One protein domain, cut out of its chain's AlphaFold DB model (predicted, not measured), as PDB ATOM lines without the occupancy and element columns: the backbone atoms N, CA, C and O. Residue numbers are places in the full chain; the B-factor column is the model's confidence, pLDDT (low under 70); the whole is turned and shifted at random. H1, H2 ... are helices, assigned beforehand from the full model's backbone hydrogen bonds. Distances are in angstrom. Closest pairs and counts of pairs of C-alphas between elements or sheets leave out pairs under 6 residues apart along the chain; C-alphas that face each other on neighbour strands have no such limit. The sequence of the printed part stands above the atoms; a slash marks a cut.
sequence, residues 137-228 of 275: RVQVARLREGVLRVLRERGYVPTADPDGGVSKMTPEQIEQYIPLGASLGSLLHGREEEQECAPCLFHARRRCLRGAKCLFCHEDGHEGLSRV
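Overview. This is residues 137 to 228 of the 275 residues of the protein "C3H1-type domain-containing protein" of Perkinsus olseni (UniProt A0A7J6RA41). With little regular structure, this is a body of loops with one long helix, H1, along one side and short H3 in the middle, packed on H1; short H2 lies near H3. The loop around residue 160 and the last printed residues make opposite ends of the longest axis. The 92 printed residues hold H1, H2 and H3 in that order and no named strand; the class is all helix, with 27 residues in named elements. The whole is compact, radius of gyration of the C-alphas 12.7 A, spanning 40 by 27 by 24 A.

Along the chain. H1, residues 137 to 153, runs 24.8 A from C-alpha 137 at (113.936, 99.901, 90.894). H2 is residues 171 to 175, 6.3 A. H3, residues 184 to 188, 7.9 A, ends at C-alpha 188 (102.681, 113.553, 89.546).

Arrangement. H1 touches H3 with residues 143 to 150 alone; the closest C-alphas, of Val 147 and Leu 184, are 6.5 A apart. H1 and H2 are apart. H2 and H3 are close but not clearly touching, the closest C-alphas, of Ile 174 and Leu 184, 7.7 A apart. Each O i to N i+4 pair is within hydrogen-bond range in H1 and H2; H3 has 0 of 1, but 2 of 2 O i to N i+3 pairs.

Size, cuts and confidence. The C-alphas of Ala 160 and Arg 227, the two farthest apart, are 40.5 A apart. The printed part has no cut. The link H1 to H2 is long, and residues 189 to 228 hold no named element. Residues 192 to 195 and 225 to 228 have pLDDT under 70.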
ATOM      1  N   ARG A 137     112.952  98.941  91.420       77.19
ATOM      2  CA  ARG A 137     113.936  99.901  90.894       77.19
ATOM      3  C   ARG A 137     113.445 100.660  89.660       77.19
ATOM      4  O   ARG A 137     113.698 101.852  89.558       77.19
ATOM      5  N   VAL A 138     112.735  99.982  88.758       77.62
ATOM      6  CA  VAL A 138     112.185 100.580  87.530       77.62
ATOM      7  C   VAL A 138     111.090 101.586  87.879       77.62
ATOM      8  O   VAL A 138     111.031 102.649  87.276       77.62
ATOM      9  N   GLN A 139     110.279 101.297  88.901       85.75
ATOM     10  CA  GLN A 139     109.266 102.239  89.389       85.75
ATOM     11  C   GLN A 139     109.893 103.527  89.936       85.75
ATOM     12  O   GLN A 139     109.463 104.613  89.571       85.75
ATOM     13  N   VAL A 140     110.943 103.430  90.760       89.81
ATOM     14  CA  VAL A 140     111.603 104.625  91.322       89.81
ATOM     15  C   VAL A 140     112.260 105.478  90.236       89.81
ATOM     16  O   VAL A 140     112.171 106.700  90.304       89.81
ATOM     17  N   ALA A 141     112.892 104.853  89.236       89.75
ATOM     18  CA  ALA A 141     113.477 105.577  88.107       89.75
ATOM     19  C   ALA A 141     112.406 106.352  87.321       89.75
ATOM     20  O   ALA A 141     112.566 107.548  87.100       89.75
ATOM     21  N   ARG A 142     111.273 105.708  87.008       89.56
ATOM     22  CA  ARG A 142     110.146 106.348  86.315       89.56
ATOM     23  C   ARG A 142     109.541 107.508  87.102       89.56
ATOM     24  O   ARG A 142     109.345 108.578  86.538       89.56
ATOM     25  N   LEU A 143     109.306 107.325  88.403       91.38
ATOM     26  CA  LEU A 143     108.810 108.401  89.270       91.38
ATOM     27  C   LEU A 143     109.777 109.585  89.280       91.38
ATOM     28  O   LEU A 143     109.358 110.731  89.178       91.38
ATOM     29  N   ARG A 144     111.082 109.318  89.361       92.50
ATOM     30  CA  ARG A 144     112.097 110.369  89.322       92.50
ATOM     31  C   ARG A 144     112.105 111.120  87.990       92.50
ATOM     32  O   ARG A 144     112.170 112.344  88.007       92.50
ATOM     33  N   GLU A 145     112.042 110.416  86.864       92.12
ATOM     34  CA  GLU A 145     111.975 111.042  85.537       92.12
ATOM     35  C   GLU A 145     110.725 111.910  85.376       92.12
ATOM     36  O   GLU A 145     110.819 113.016  84.845       92.12
ATOM     37  N   GLY A 146     109.576 111.440  85.870       92.19
ATOM     38  CA  GLY A 146     108.347 112.228  85.921       92.19
ATOM     39  C   GLY A 146     108.536 113.497  86.749       92.19
ATOM     40  O   GLY A 146     108.311 114.592  86.253       92.19
ATOM     41  N   VAL A 147     109.027 113.374  87.989       93.50
ATOM     42  CA  VAL A 147     109.249 114.532  88.874       93.50
ATOM     43  C   VAL A 147     110.185 115.553  88.221       93.50
ATOM     44  O   VAL A 147     109.886 116.743  88.211       93.50
ATOM     45  N   LEU A 148     111.293 115.103  87.626       93.94
ATOM     46  CA  LEU A 148     112.233 115.978  86.918       93.94
ATOM     47  C   LEU A 148     111.613 116.677  85.705       93.94
ATOM     48  O   LEU A 148     112.025 117.780  85.353       93.94
ATOM     49  N   ARG A 149     110.651 116.040  85.035       93.81
ATOM     50  CA  ARG A 149     109.898 116.648  83.935       93.81
ATOM     51  C   ARG A 149     109.038 117.800  84.446       93.81
ATOM     52  O   ARG A 149     109.225 118.916  83.977       93.81
ATOM     53  N   VAL A 150     108.227 117.560  85.481       93.62
ATOM     54  CA  VAL A 150     107.382 118.599  86.098       93.62
ATOM     55  C   VAL A 150     108.223 119.755  86.641       93.62
ATOM     56  O   VAL A 150     107.884 120.916  86.447       93.62
ATOM     57  N   LEU A 151     109.342 119.455  87.306       94.88
ATOM     58  CA  LEU A 151     110.235 120.487  87.832       94.88
ATOM     59  C   LEU A 151     110.836 121.344  86.709       94.88
ATOM     60  O   LEU A 151     110.875 122.565  86.843       94.88
ATOM     61  N   ARG A 152     111.253 120.737  85.588       95.12
ATOM     62  CA  ARG A 152     111.755 121.481  84.420       95.12
ATOM     63  C   ARG A 152     110.705 122.408  83.824       95.12
ATOM     64  O   ARG A 152     111.025 123.546  83.507       95.12
ATOM     65  N   GLU A 153     109.461 121.950  83.719       94.62
ATOM     66  CA  GLU A 153     108.342 122.791  83.271       94.62
ATOM     67  C   GLU A 153     108.104 123.988  84.211       94.62
ATOM     68  O   GLU A 153     107.663 125.042  83.767       94.62
ATOM     69  N   ARG A 154     108.459 123.856  85.497       95.44
ATOM     70  CA  ARG A 154     108.425 124.934  86.502       95.44
ATOM     71  C   ARG A 154     109.721 125.755  86.580       95.44
ATOM     72  O   ARG A 154     109.880 126.543  87.507       95.44
ATOM     73  N   GLY A 155     110.650 125.583  85.637       95.69
ATOM     74  CA  GLY A 155     111.886 126.369  85.547       95.69
ATOM     75  C   GLY A 155     113.075 125.834  86.354       95.69
ATOM     76  O   GLY A 155     114.116 126.487  86.401       95.69
ATOM     77  N   TYR A 156     112.976 124.650  86.963       95.12
ATOM     78  CA  TYR A 156     114.124 124.020  87.615       95.12
ATOM     79  C   TYR A 156     115.134 123.509  86.577       95.12
ATOM     80  O   TYR A 156     114.783 122.759  85.663       95.12
ATOM     81  N   VAL A 157     116.410 123.852  86.758       93.94
ATOM     82  CA  VAL A 157     117.511 123.391  85.903       93.94
ATOM     83  C   VAL A 157     118.201 122.188  86.562       93.94
ATOM     84  O   VAL A 157     118.823 122.348  87.614       93.94
ATOM     85  N   PRO A 158     118.123 120.975  85.979       87.88
ATOM     86  CA  PRO A 158     118.768 119.801  86.552       87.88
ATOM     87  C   PRO A 158     120.291 119.932  86.533       87.88
ATOM     88  O   PRO A 158     120.885 120.322  85.531       87.88
ATOM     89  N   THR A 159     120.936 119.525  87.621       91.06
ATOM     90  CA  THR A 159     122.397 119.373  87.662       91.06
ATOM     91  C   THR A 159     122.842 118.118  86.901       91.06
ATOM     92  O   THR A 159     122.041 117.202  86.720       91.06
ATOM     93  N   ALA A 160     124.134 118.007  86.579       89.00
ATOM     94  CA  ALA A 160     124.730 116.839  85.911       89.00
ATOM     95  C   ALA A 160     124.697 115.519  86.720       89.00
ATOM     96  O   ALA A 160     125.133 114.480  86.226       89.00
ATOM     97  N   ASP A 161     124.199 115.532  87.960       91.25
ATOM     98  CA  ASP A 161     124.011 114.316  88.749       91.25
ATOM     99  C   ASP A 161     123.047 113.331  88.055       91.25
ATOM    100  O   ASP A 161     122.065 113.759  87.445       91.25
ATOM    101  N   PRO A 162     123.215 112.006  88.244       84.88
ATOM    102  CA  PRO A 162     122.312 110.993  87.673       84.88
ATOM    103  C   PRO A 162     120.858 111.139  88.153       84.88
ATOM    104  O   PRO A 162     119.926 110.618  87.546       84.88
ATOM    105  N   ASP A 163     120.668 111.859  89.258       84.69
ATOM    106  CA  ASP A 163     119.378 112.125  89.875       84.69
ATOM    107  C   ASP A 163     118.783 113.482  89.451       84.69
ATOM    108  O   ASP A 163     117.761 113.893  90.002       84.69
ATOM    109  N   GLY A 164     119.457 114.220  88.559       88.06
ATOM    110  CA  GLY A 164     119.124 115.599  88.192       88.06
ATOM    111  C   GLY A 164     119.232 116.595  89.354       88.06
ATOM    112  O   GLY A 164     118.619 117.658  89.316       88.06
ATOM    113  N   GLY A 165     119.966 116.246  90.418       89.88
ATOM    114  CA  GLY A 165     120.188 117.099  91.597       89.88
ATOM    115  C   GLY A 165     119.097 117.040  92.669       89.88
ATOM    116  O   GLY A 165     119.286 117.570  93.760       89.88
ATOM    117  N   VAL A 166     117.995 116.320  92.433       89.56
ATOM    118  CA  VAL A 166     116.834 116.273  93.350       89.56
ATOM    119  C   VAL A 166     117.215 115.801  94.756       89.56
ATOM    120  O   VAL A 166     116.709 116.303  95.756       89.56
ATOM    121  N   SER A 167     118.151 114.854  94.857       87.88
ATOM    122  CA  SER A 167     118.646 114.342  96.143       87.88
ATOM    123  C   SER A 167     119.390 115.409  96.966       87.88
ATOM    124  O   SER A 167     119.423 115.312  98.195       87.88
ATOM    125  N   LYS A 168     119.973 116.414  96.300       91.38
ATOM    126  CA  LYS A 168     120.751 117.503  96.907       91.38
ATOM    127  C   LYS A 168     119.921 118.756  97.192       91.38
ATOM    128  O   LYS A 168     120.382 119.577  97.977       91.38
ATOM    129  N   MET A 169     118.719 118.887  96.622       93.06
ATOM    130  CA  MET A 169     117.847 120.034  96.897       93.06
ATOM    131  C   MET A 169     117.590 120.176  98.398       93.06
ATOM    132  O   MET A 169     117.356 119.177  99.087       93.06
ATOM    133  N   THR A 170     117.626 121.394  98.922       93.75
ATOM    134  CA  THR A 170     117.224 121.655 100.309       93.75
ATOM    135  C   THR A 170     115.691 121.626 100.428       93.75
ATOM    136  O   THR A 170     115.002 121.759  99.414       93.75
ATOM    137  N   PRO A 171     115.115 121.371 101.615       90.75
ATOM    138  CA  PRO A 171     113.664 121.436 101.804       90.75
ATOM    139  C   PRO A 171     113.061 122.769 101.340       90.75
ATOM    140  O   PRO A 171     112.051 122.764 100.648       90.75
ATOM    141  N   GLU A 172     113.748 123.878 101.603       91.50
ATOM    142  CA  GLU A 172     113.313 125.232 101.247       91.50
ATOM    143  C   GLU A 172     113.270 125.413  99.723       91.50
ATOM    144  O   GLU A 172     112.325 125.979  99.180       91.50
ATOM    145  N   GLN A 173     114.257 124.865  99.002       93.94
ATOM    146  CA  GLN A 173     114.237 124.847  97.537       93.94
ATOM    147  C   GLN A 173     113.069 124.029  96.994       93.94
ATOM    148  O   GLN A 173     112.528 124.363  95.951       93.94
ATOM    149  N   ILE A 174     112.686 122.943  97.666       94.69
ATOM    150  CA  ILE A 174     111.571 122.098  97.230       94.69
ATOM    151  C   ILE A 174     110.238 122.817  97.443       94.69
ATOM    152  O   ILE A 174     109.385 122.768  96.561       94.69
ATOM    153  N   GLU A 175     110.075 123.521  98.561       93.19
ATOM    154  CA  GLU A 175     108.872 124.305  98.876       93.19
ATOM    155  C   GLU A 175     108.597 125.425  97.860       93.19
ATOM    156  O   GLU A 175     107.444 125.781  97.642       93.19
ATOM    157  N   GLN A 176     109.615 125.919  97.148       95.19
ATOM    158  CA  GLN A 176     109.416 126.864  96.039       95.19
ATOM    159  C   GLN A 176     108.643 126.253  94.862       95.19
ATOM    160  O   GLN A 176     107.941 126.963  94.144       95.19
ATOM    161  N   TYR A 177     108.770 124.940  94.650       94.38
ATOM    162  CA  TYR A 177     108.148 124.246  93.522       94.38
ATOM    163  C   TYR A 177     106.942 123.410  93.926       94.38
ATOM    164  O   TYR A 177     106.281 122.885  93.036       94.38
ATOM    165  N   ILE A 178     106.662 123.221  95.215       93.75
ATOM    166  CA  ILE A 178     105.641 122.285  95.698       93.75
ATOM    167  C   ILE A 178     104.751 122.985  96.728       93.75
ATOM    168  O   ILE A 178     105.278 123.685  97.588       93.75
ATOM    169  N   PRO A 179     103.420 122.774  96.701       89.56
ATOM    170  CA  PRO A 179     102.536 123.254  97.757       89.56
ATOM    171  C   PRO A 179     102.996 122.818  99.157       89.56
ATOM    172  O   PRO A 179     103.517 121.714  99.341       89.56
ATOM    173  N   LEU A 180     102.759 123.669 100.159       90.00
ATOM    174  CA  LEU A 180     103.100 123.381 101.553       90.00
ATOM    175  C   LEU A 180     102.481 122.052 102.010       90.00
ATOM    176  O   LEU A 180     101.283 121.822 101.868       90.00
ATOM    177  N   GLY A 181     103.316 121.171 102.567       88.25
ATOM    178  CA  GLY A 181     102.901 119.859 103.075       88.25
ATOM    179  C   GLY A 181     102.862 118.729 102.037       88.25
ATOM    180  O   GLY A 181     102.758 117.562 102.426       88.25
ATOM    181  N   ALA A 182     103.018 119.027 100.745       94.69
ATOM    182  CA  ALA A 182     103.103 118.008  99.704       94.69
ATOM    183  C   ALA A 182     104.534 117.449  99.547       94.69
ATOM    184  O   ALA A 182     105.511 117.937 100.119       94.69
ATOM    185  N   SER A 183     104.661 116.351  98.800       96.25
ATOM    186  CA  SER A 183     105.952 115.758  98.443       96.25
ATOM    187  C   SER A 183     106.260 115.938  96.962       96.25
ATOM    188  O   SER A 183     105.366 116.196  96.161       96.25
ATOM    189  N   LEU A 184     107.516 115.710  96.564       95.81
ATOM    190  CA  LEU A 184     107.903 115.610  95.150       95.81
ATOM    191  C   LEU A 184     107.011 114.642  94.370       95.81
ATOM    192  O   LEU A 184     106.663 114.919  93.229       95.81
ATOM    193  N   GLY A 185     106.604 113.529  94.981       94.50
ATOM    194  CA  GLY A 185     105.694 112.577  94.350       94.50
ATOM    195  C   GLY A 185     104.281 113.116  94.120       94.50
ATOM    196  O   GLY A 185     103.621 112.651  93.196       94.50
ATOM    197  N   SER A 186     103.822 114.096  94.906       94.56
ATOM    198  CA  SER A 186     102.518 114.745  94.693       94.56
ATOM    199  C   SER A 186     102.483 115.572  93.405       94.56
ATOM    200  O   SER A 186     101.410 115.783  92.857       94.56
ATOM    201  N   LEU A 187     103.635 115.977  92.854       93.50
ATOM    202  CA  LEU A 187     103.699 116.671  91.559       93.50
ATOM    203  C   LEU A 187     103.199 115.822  90.382       93.50
ATOM    204  O   LEU A 187     102.845 116.370  89.342       93.50
ATOM    205  N   LEU A 188     103.196 114.496  90.540       92.50
ATOM    206  CA  LEU A 188     102.681 113.553  89.546       92.50
ATOM    207  C   LEU A 188     101.185 113.270  89.724       92.50
ATOM    208  O   LEU A 188     100.593 112.557  88.920       92.50
ATOM    209  N   HIS A 189     100.570 113.793  90.785       89.94
ATOM    210  CA  HIS A 189      99.152 113.603  91.036       89.94
ATOM    211  C   HIS A 189      98.320 114.377  89.998       89.94
ATOM    212  O   HIS A 189      98.579 115.549  89.743       89.94
ATOM    213  N   GLY A 190      97.314 113.725  89.406       82.94
ATOM    214  CA  GLY A 190      96.362 114.367  88.489       82.94
ATOM    215  C   GLY A 190      96.819 114.526  87.033       82.94
ATOM    216  O   GLY A 190      96.094 115.133  86.251       82.94
ATOM    217  N   ARG A 191      97.978 113.985  86.630       84.12
ATOM    218  CA  ARG A 191      98.364 113.935  85.209       84.12
ATOM    219  C   ARG A 191      97.771 112.697  84.539       84.12
ATOM    220  O   ARG A 191      98.228 111.586  84.784       84.12
ATOM    221  N   GLU A 192      96.768 112.904  83.687       66.31
ATOM    222  CA  GLU A 192      96.021 111.839  82.994       66.31
ATOM    223  C   GLU A 192      96.907 110.947  82.105       66.31
ATOM    224  O   GLU A 192      96.641 109.756  81.958       66.31
ATOM    225  N   GLU A 193      97.995 111.496  81.557       68.06
ATOM    226  CA  GLU A 193      98.873 110.788  80.615       68.06
ATOM    227  C   GLU A 193     100.057 110.061  81.281       68.06
ATOM    228  O   GLU A 193     100.702 109.210  80.665       68.06
ATOM    229  N   GLU A 194     100.371 110.358  82.548       56.34
ATOM    230  CA  GLU A 194     101.657 109.996  83.153       56.34
ATOM    231  C   GLU A 194     101.508 109.169  84.430       56.34
ATOM    232  O   GLU A 194     101.832 109.623  85.517       56.34
ATOM    233  N   GLN A 195     101.166 107.889  84.254       60.06
ATOM    234  CA  GLN A 195     101.332 106.817  85.246       60.06
ATOM    235  C   GLN A 195     100.485 106.954  86.521       60.06
ATOM    236  O   GLN A 195     100.320 108.010  87.116       60.06
ATOM    237  N   GLU A 196      99.981 105.817  86.998       77.44
ATOM    238  CA  GLU A 196      99.323 105.721  88.299       77.44
ATOM    239  C   GLU A 196     100.206 106.362  89.378       77.44
ATOM    240  O   GLU A 196     101.309 105.888  89.677       77.44
ATOM    241  N   CYS A 197      99.718 107.466  89.944       86.56
ATOM    242  CA  CYS A 197     100.377 108.164  91.031       86.56
ATOM    243  C   CYS A 197     100.752 107.162  92.131       86.56
ATOM    244  O   CYS A 197      99.895 106.453  92.658       86.56
ATOM    245  N   ALA A 198     102.041 107.087  92.475       90.62
ATOM    246  CA  ALA A 198     102.538 106.103  93.426       90.62
ATOM    247  C   ALA A 198     102.439 106.651  94.864       90.62
ATOM    248  O   ALA A 198     103.223 107.520  95.256       90.62
ATOM    249  N   PRO A 199     101.519 106.137  95.688       92.94
ATOM    250  CA  PRO A 199     101.251 106.644  97.030       92.94
ATOM    251  C   PRO A 199     102.348 106.252  98.029       92.94
ATOM    252  O   PRO A 199     102.906 105.148  98.011       92.94
ATOM    253  N   CYS A 200     102.633 107.134  98.982       93.00
ATOM    254  CA  CYS A 200     103.618 106.873 100.021       93.00
ATOM    255  C   CYS A 200     103.017 106.061 101.180       93.00
ATOM    256  O   CYS A 200     102.390 106.602 102.092       93.00
ATOM    257  N   LEU A 201     103.306 104.756 101.223       91.19
ATOM    258  CA  LEU A 201     102.859 103.865 102.310       91.19
ATOM    259  C   LEU A 201     103.339 104.300 103.707       91.19
ATOM    260  O   LEU A 201     102.719 103.956 104.714       91.19
ATOM    261  N   PHE A 202     104.462 105.018 103.784       92.50
ATOM    262  CA  PHE A 202     104.984 105.535 105.048       92.50
ATOM    263  C   PHE A 202     104.279 106.826 105.476       92.50
ATOM    264  O   PHE A 202     104.078 107.018 106.673       92.50
ATOM    265  N   HIS A 203     103.871 107.680 104.530       93.38
ATOM    266  CA  HIS A 203     103.121 108.904 104.825       93.38
ATOM    267  C   HIS A 203     101.712 108.587 105.316       93.38
ATOM    268  O   HIS A 203     101.317 109.091 106.361       93.38
ATOM    269  N   ALA A 204     101.033 107.631 104.671       90.50
ATOM    270  CA  ALA A 204      99.728 107.127 105.107       90.50
ATOM    271  C   ALA A 204      99.728 106.586 106.556       90.50
ATOM    272  O   ALA A 204      98.683 106.446 107.179       90.50
ATOM    273  N   ARG A 205     100.907 106.267 107.114       89.12
ATOM    274  CA  ARG A 205     101.097 105.837 108.512       89.12
ATOM    275  C   ARG A 205     101.759 106.897 109.396       89.12
ATOM    276  O   ARG A 205     102.211 106.551 110.484       89.12
ATOM    277  N   ARG A 206     101.896 108.134 108.905       91.31
ATOM    278  CA  ARG A 206     102.595 109.265 109.542       91.31
ATOM    279  C   ARG A 206     104.024 108.912 110.011       91.31
ATOM    280  O   ARG A 206     104.468 109.313 111.078       91.31
ATOM    281  N   ARG A 207     104.753 108.111 109.219       93.06
ATOM    282  CA  ARG A 207     106.134 107.635 109.489       93.06
ATOM    283  C   ARG A 207     107.115 107.910 108.345       93.06
ATOM    284  O   ARG A 207     108.182 107.299 108.283       93.06
ATOM    285  N   CYS A 208     106.748 108.753 107.382       94.88
ATOM    286  CA  CYS A 208     107.648 109.094 106.284       94.88
ATOM    287  C   CYS A 208     108.774 109.999 106.795       94.88
ATOM    288  O   CYS A 208     108.516 111.116 107.216       94.88
ATOM    289  N   LEU A 209     110.020 109.530 106.709       94.62
ATOM    290  CA  LEU A 209     111.204 110.316 107.086       94.62
ATOM    291  C   LEU A 209     111.725 111.204 105.949       94.62
ATOM    292  O   LEU A 209     112.636 111.993 106.153       94.62
ATOM    293  N   ARG A 210     111.197 111.043 104.728       93.75
ATOM    294  CA  ARG A 210     111.664 111.802 103.558       93.75
ATOM    295  C   ARG A 210     111.016 113.182 103.439       93.75
ATOM    296  O   ARG A 210     111.548 114.005 102.706       93.75
ATOM    297  N   GLY A 211     109.892 113.427 104.120       94.75
ATOM    298  CA  GLY A 211     109.175 114.706 104.047       94.75
ATOM    299  C   GLY A 211     108.890 115.131 102.601       94.75
ATOM    300  O   GLY A 211     108.507 114.295 101.776       94.75
ATOM    301  N   ALA A 212     109.153 116.402 102.288       95.69
ATOM    302  CA  ALA A 212     108.993 116.977 100.950       95.69
ATOM    303  C   ALA A 212     109.840 116.266  99.870       95.69
ATOM    304  O   ALA A 212     109.425 116.157  98.719       95.69
ATOM    305  N   LYS A 213     110.980 115.661 100.243       95.75
ATOM    306  CA  LYS A 213     111.872 114.917  99.327       95.75
ATOM    307  C   LYS A 213     111.325 113.554  98.888       95.75
ATOM    308  O   LYS A 213     111.994 112.804  98.172       95.75
ATOM    309  N   CYS A 214     110.154 113.144  99.372       95.94
ATOM    310  CA  CYS A 214     109.599 111.846  99.021       95.94
ATOM    311  C   CYS A 214     109.150 111.814  97.551       95.94
ATOM    312  O   CYS A 214     108.282 112.576  97.151       95.94
ATOM    313  N   LEU A 215     109.683 110.878  96.760       95.06
ATOM    314  CA  LEU A 215     109.250 110.648  95.370       95.06
ATOM    315  C   LEU A 215     107.868 109.979  95.258       95.06
ATOM    316  O   LEU A 215     107.372 109.774  94.157       95.06
ATOM    317  N   PHE A 216     107.276 109.592  96.388       94.69
ATOM    318  CA  PHE A 216     105.937 109.019  96.457       94.69
ATOM    319  C   PHE A 216     104.962 110.070  96.970       94.69
ATOM    320  O   PHE A 216     105.311 110.856  97.855       94.69
ATOM    321  N   CYS A 217     103.746 110.048  96.442       94.44
ATOM    322  CA  CYS A 217     102.710 111.028  96.719       94.44
ATOM    323  C   CYS A 217     102.264 111.011  98.185       94.44
ATOM    324  O   CYS A 217     102.131 109.942  98.796       94.44
ATOM    325  N   HIS A 218     102.073 112.205  98.746       94.69
ATOM    326  CA  HIS A 218     101.577 112.428 100.105       94.69
ATOM    327  C   HIS A 218     100.105 112.883 100.145       94.69
ATOM    328  O   HIS A 218      99.605 113.112 101.236       94.69
ATOM    329  N   GLU A 219      99.412 112.982  99.005       92.62
ATOM    330  CA  GLU A 219      97.997 113.382  98.972       92.62
ATOM    331  C   GLU A 219      97.102 112.415  99.763       92.62
ATOM    332  O   GLU A 219      97.071 111.197  99.521       92.62
ATOM    333  N   ASP A 220      96.339 112.984 100.699       89.50
ATOM    334  CA  ASP A 220      95.341 112.294 101.511       89.50
ATOM    335  C   ASP A 220      94.058 112.125 100.672       89.50
ATOM    336  O   ASP A 220      93.087 112.855 100.813       89.50
ATOM    337  N   GLY A 221      94.056 111.177  99.735       83.75
ATOM    338  CA  GLY A 221      92.896 110.993  98.846       83.75
ATOM    339  C   GLY A 221      92.969 109.802  97.902       83.75
ATOM    340  O   GLY A 221      92.064 109.576  97.108       83.75
ATOM    341  N   HIS A 222      94.036 109.008  97.977       85.50
ATOM    342  CA  HIS A 222      94.161 107.846  97.114       85.50
ATOM    343  C   HIS A 222      93.184 106.735  97.520       85.50
ATOM    344  O   HIS A 222      93.443 105.951  98.446       85.50
ATOM    345  N   GLU A 223      92.067 106.657  96.800       75.94
ATOM    346  CA  GLU A 223      91.070 105.604  96.953       75.94
ATOM    347  C   GLU A 223      91.725 104.222  96.810       75.94
ATOM    348  O   GLU A 223      92.501 103.944  95.899       75.94
ATOM    349  N   GLY A 224      91.466 103.346  97.780       70.56
ATOM    350  CA  GLY A 224      92.006 101.987  97.807       70.56
ATOM    351  C   GLY A 224      93.226 101.789  98.709       70.56
ATOM    352  O   GLY A 224      93.373 100.693  99.244       70.56
ATOM    353  N   LEU A 225      94.044 102.802  99.013       66.06
ATOM    354  CA  LEU A 225      95.241 102.601  99.855       66.06
ATOM    355  C   LEU A 225      94.986 102.472 101.342       66.06
ATOM    356  O   LEU A 225      95.683 101.711 102.014       66.06
ATOM    357  N   SER A 226      93.962 103.147 101.841       58.72
ATOM    358  CA  SER A 226      93.442 102.913 103.187       58.72
ATOM    359  C   SER A 226      92.955 101.465 103.354       58.72
ATOM    360  O   SER A 226      93.029 100.909 104.450       58.72
ATOM    361  N   ARG A 227      92.532 100.812 102.260       56.06
ATOM    362  CA  ARG A 227      92.044  99.424 102.256       56.06
ATOM    363  C   ARG A 227      93.123  98.399 101.959       56.06
ATOM    364  O   ARG A 227      93.053  97.289 102.497       56.06
ATOM    365  N   VAL A 228      94.138  98.730 101.155       59.16
ATOM    366  CA  VAL A 228      95.251  97.806 100.965       59.16
ATOM    367  C   VAL A 228      96.073  97.804 102.247       59.16
ATOM    368  O   VAL A 228      97.003  98.588 102.439       59.16
TER     369      VAL A 228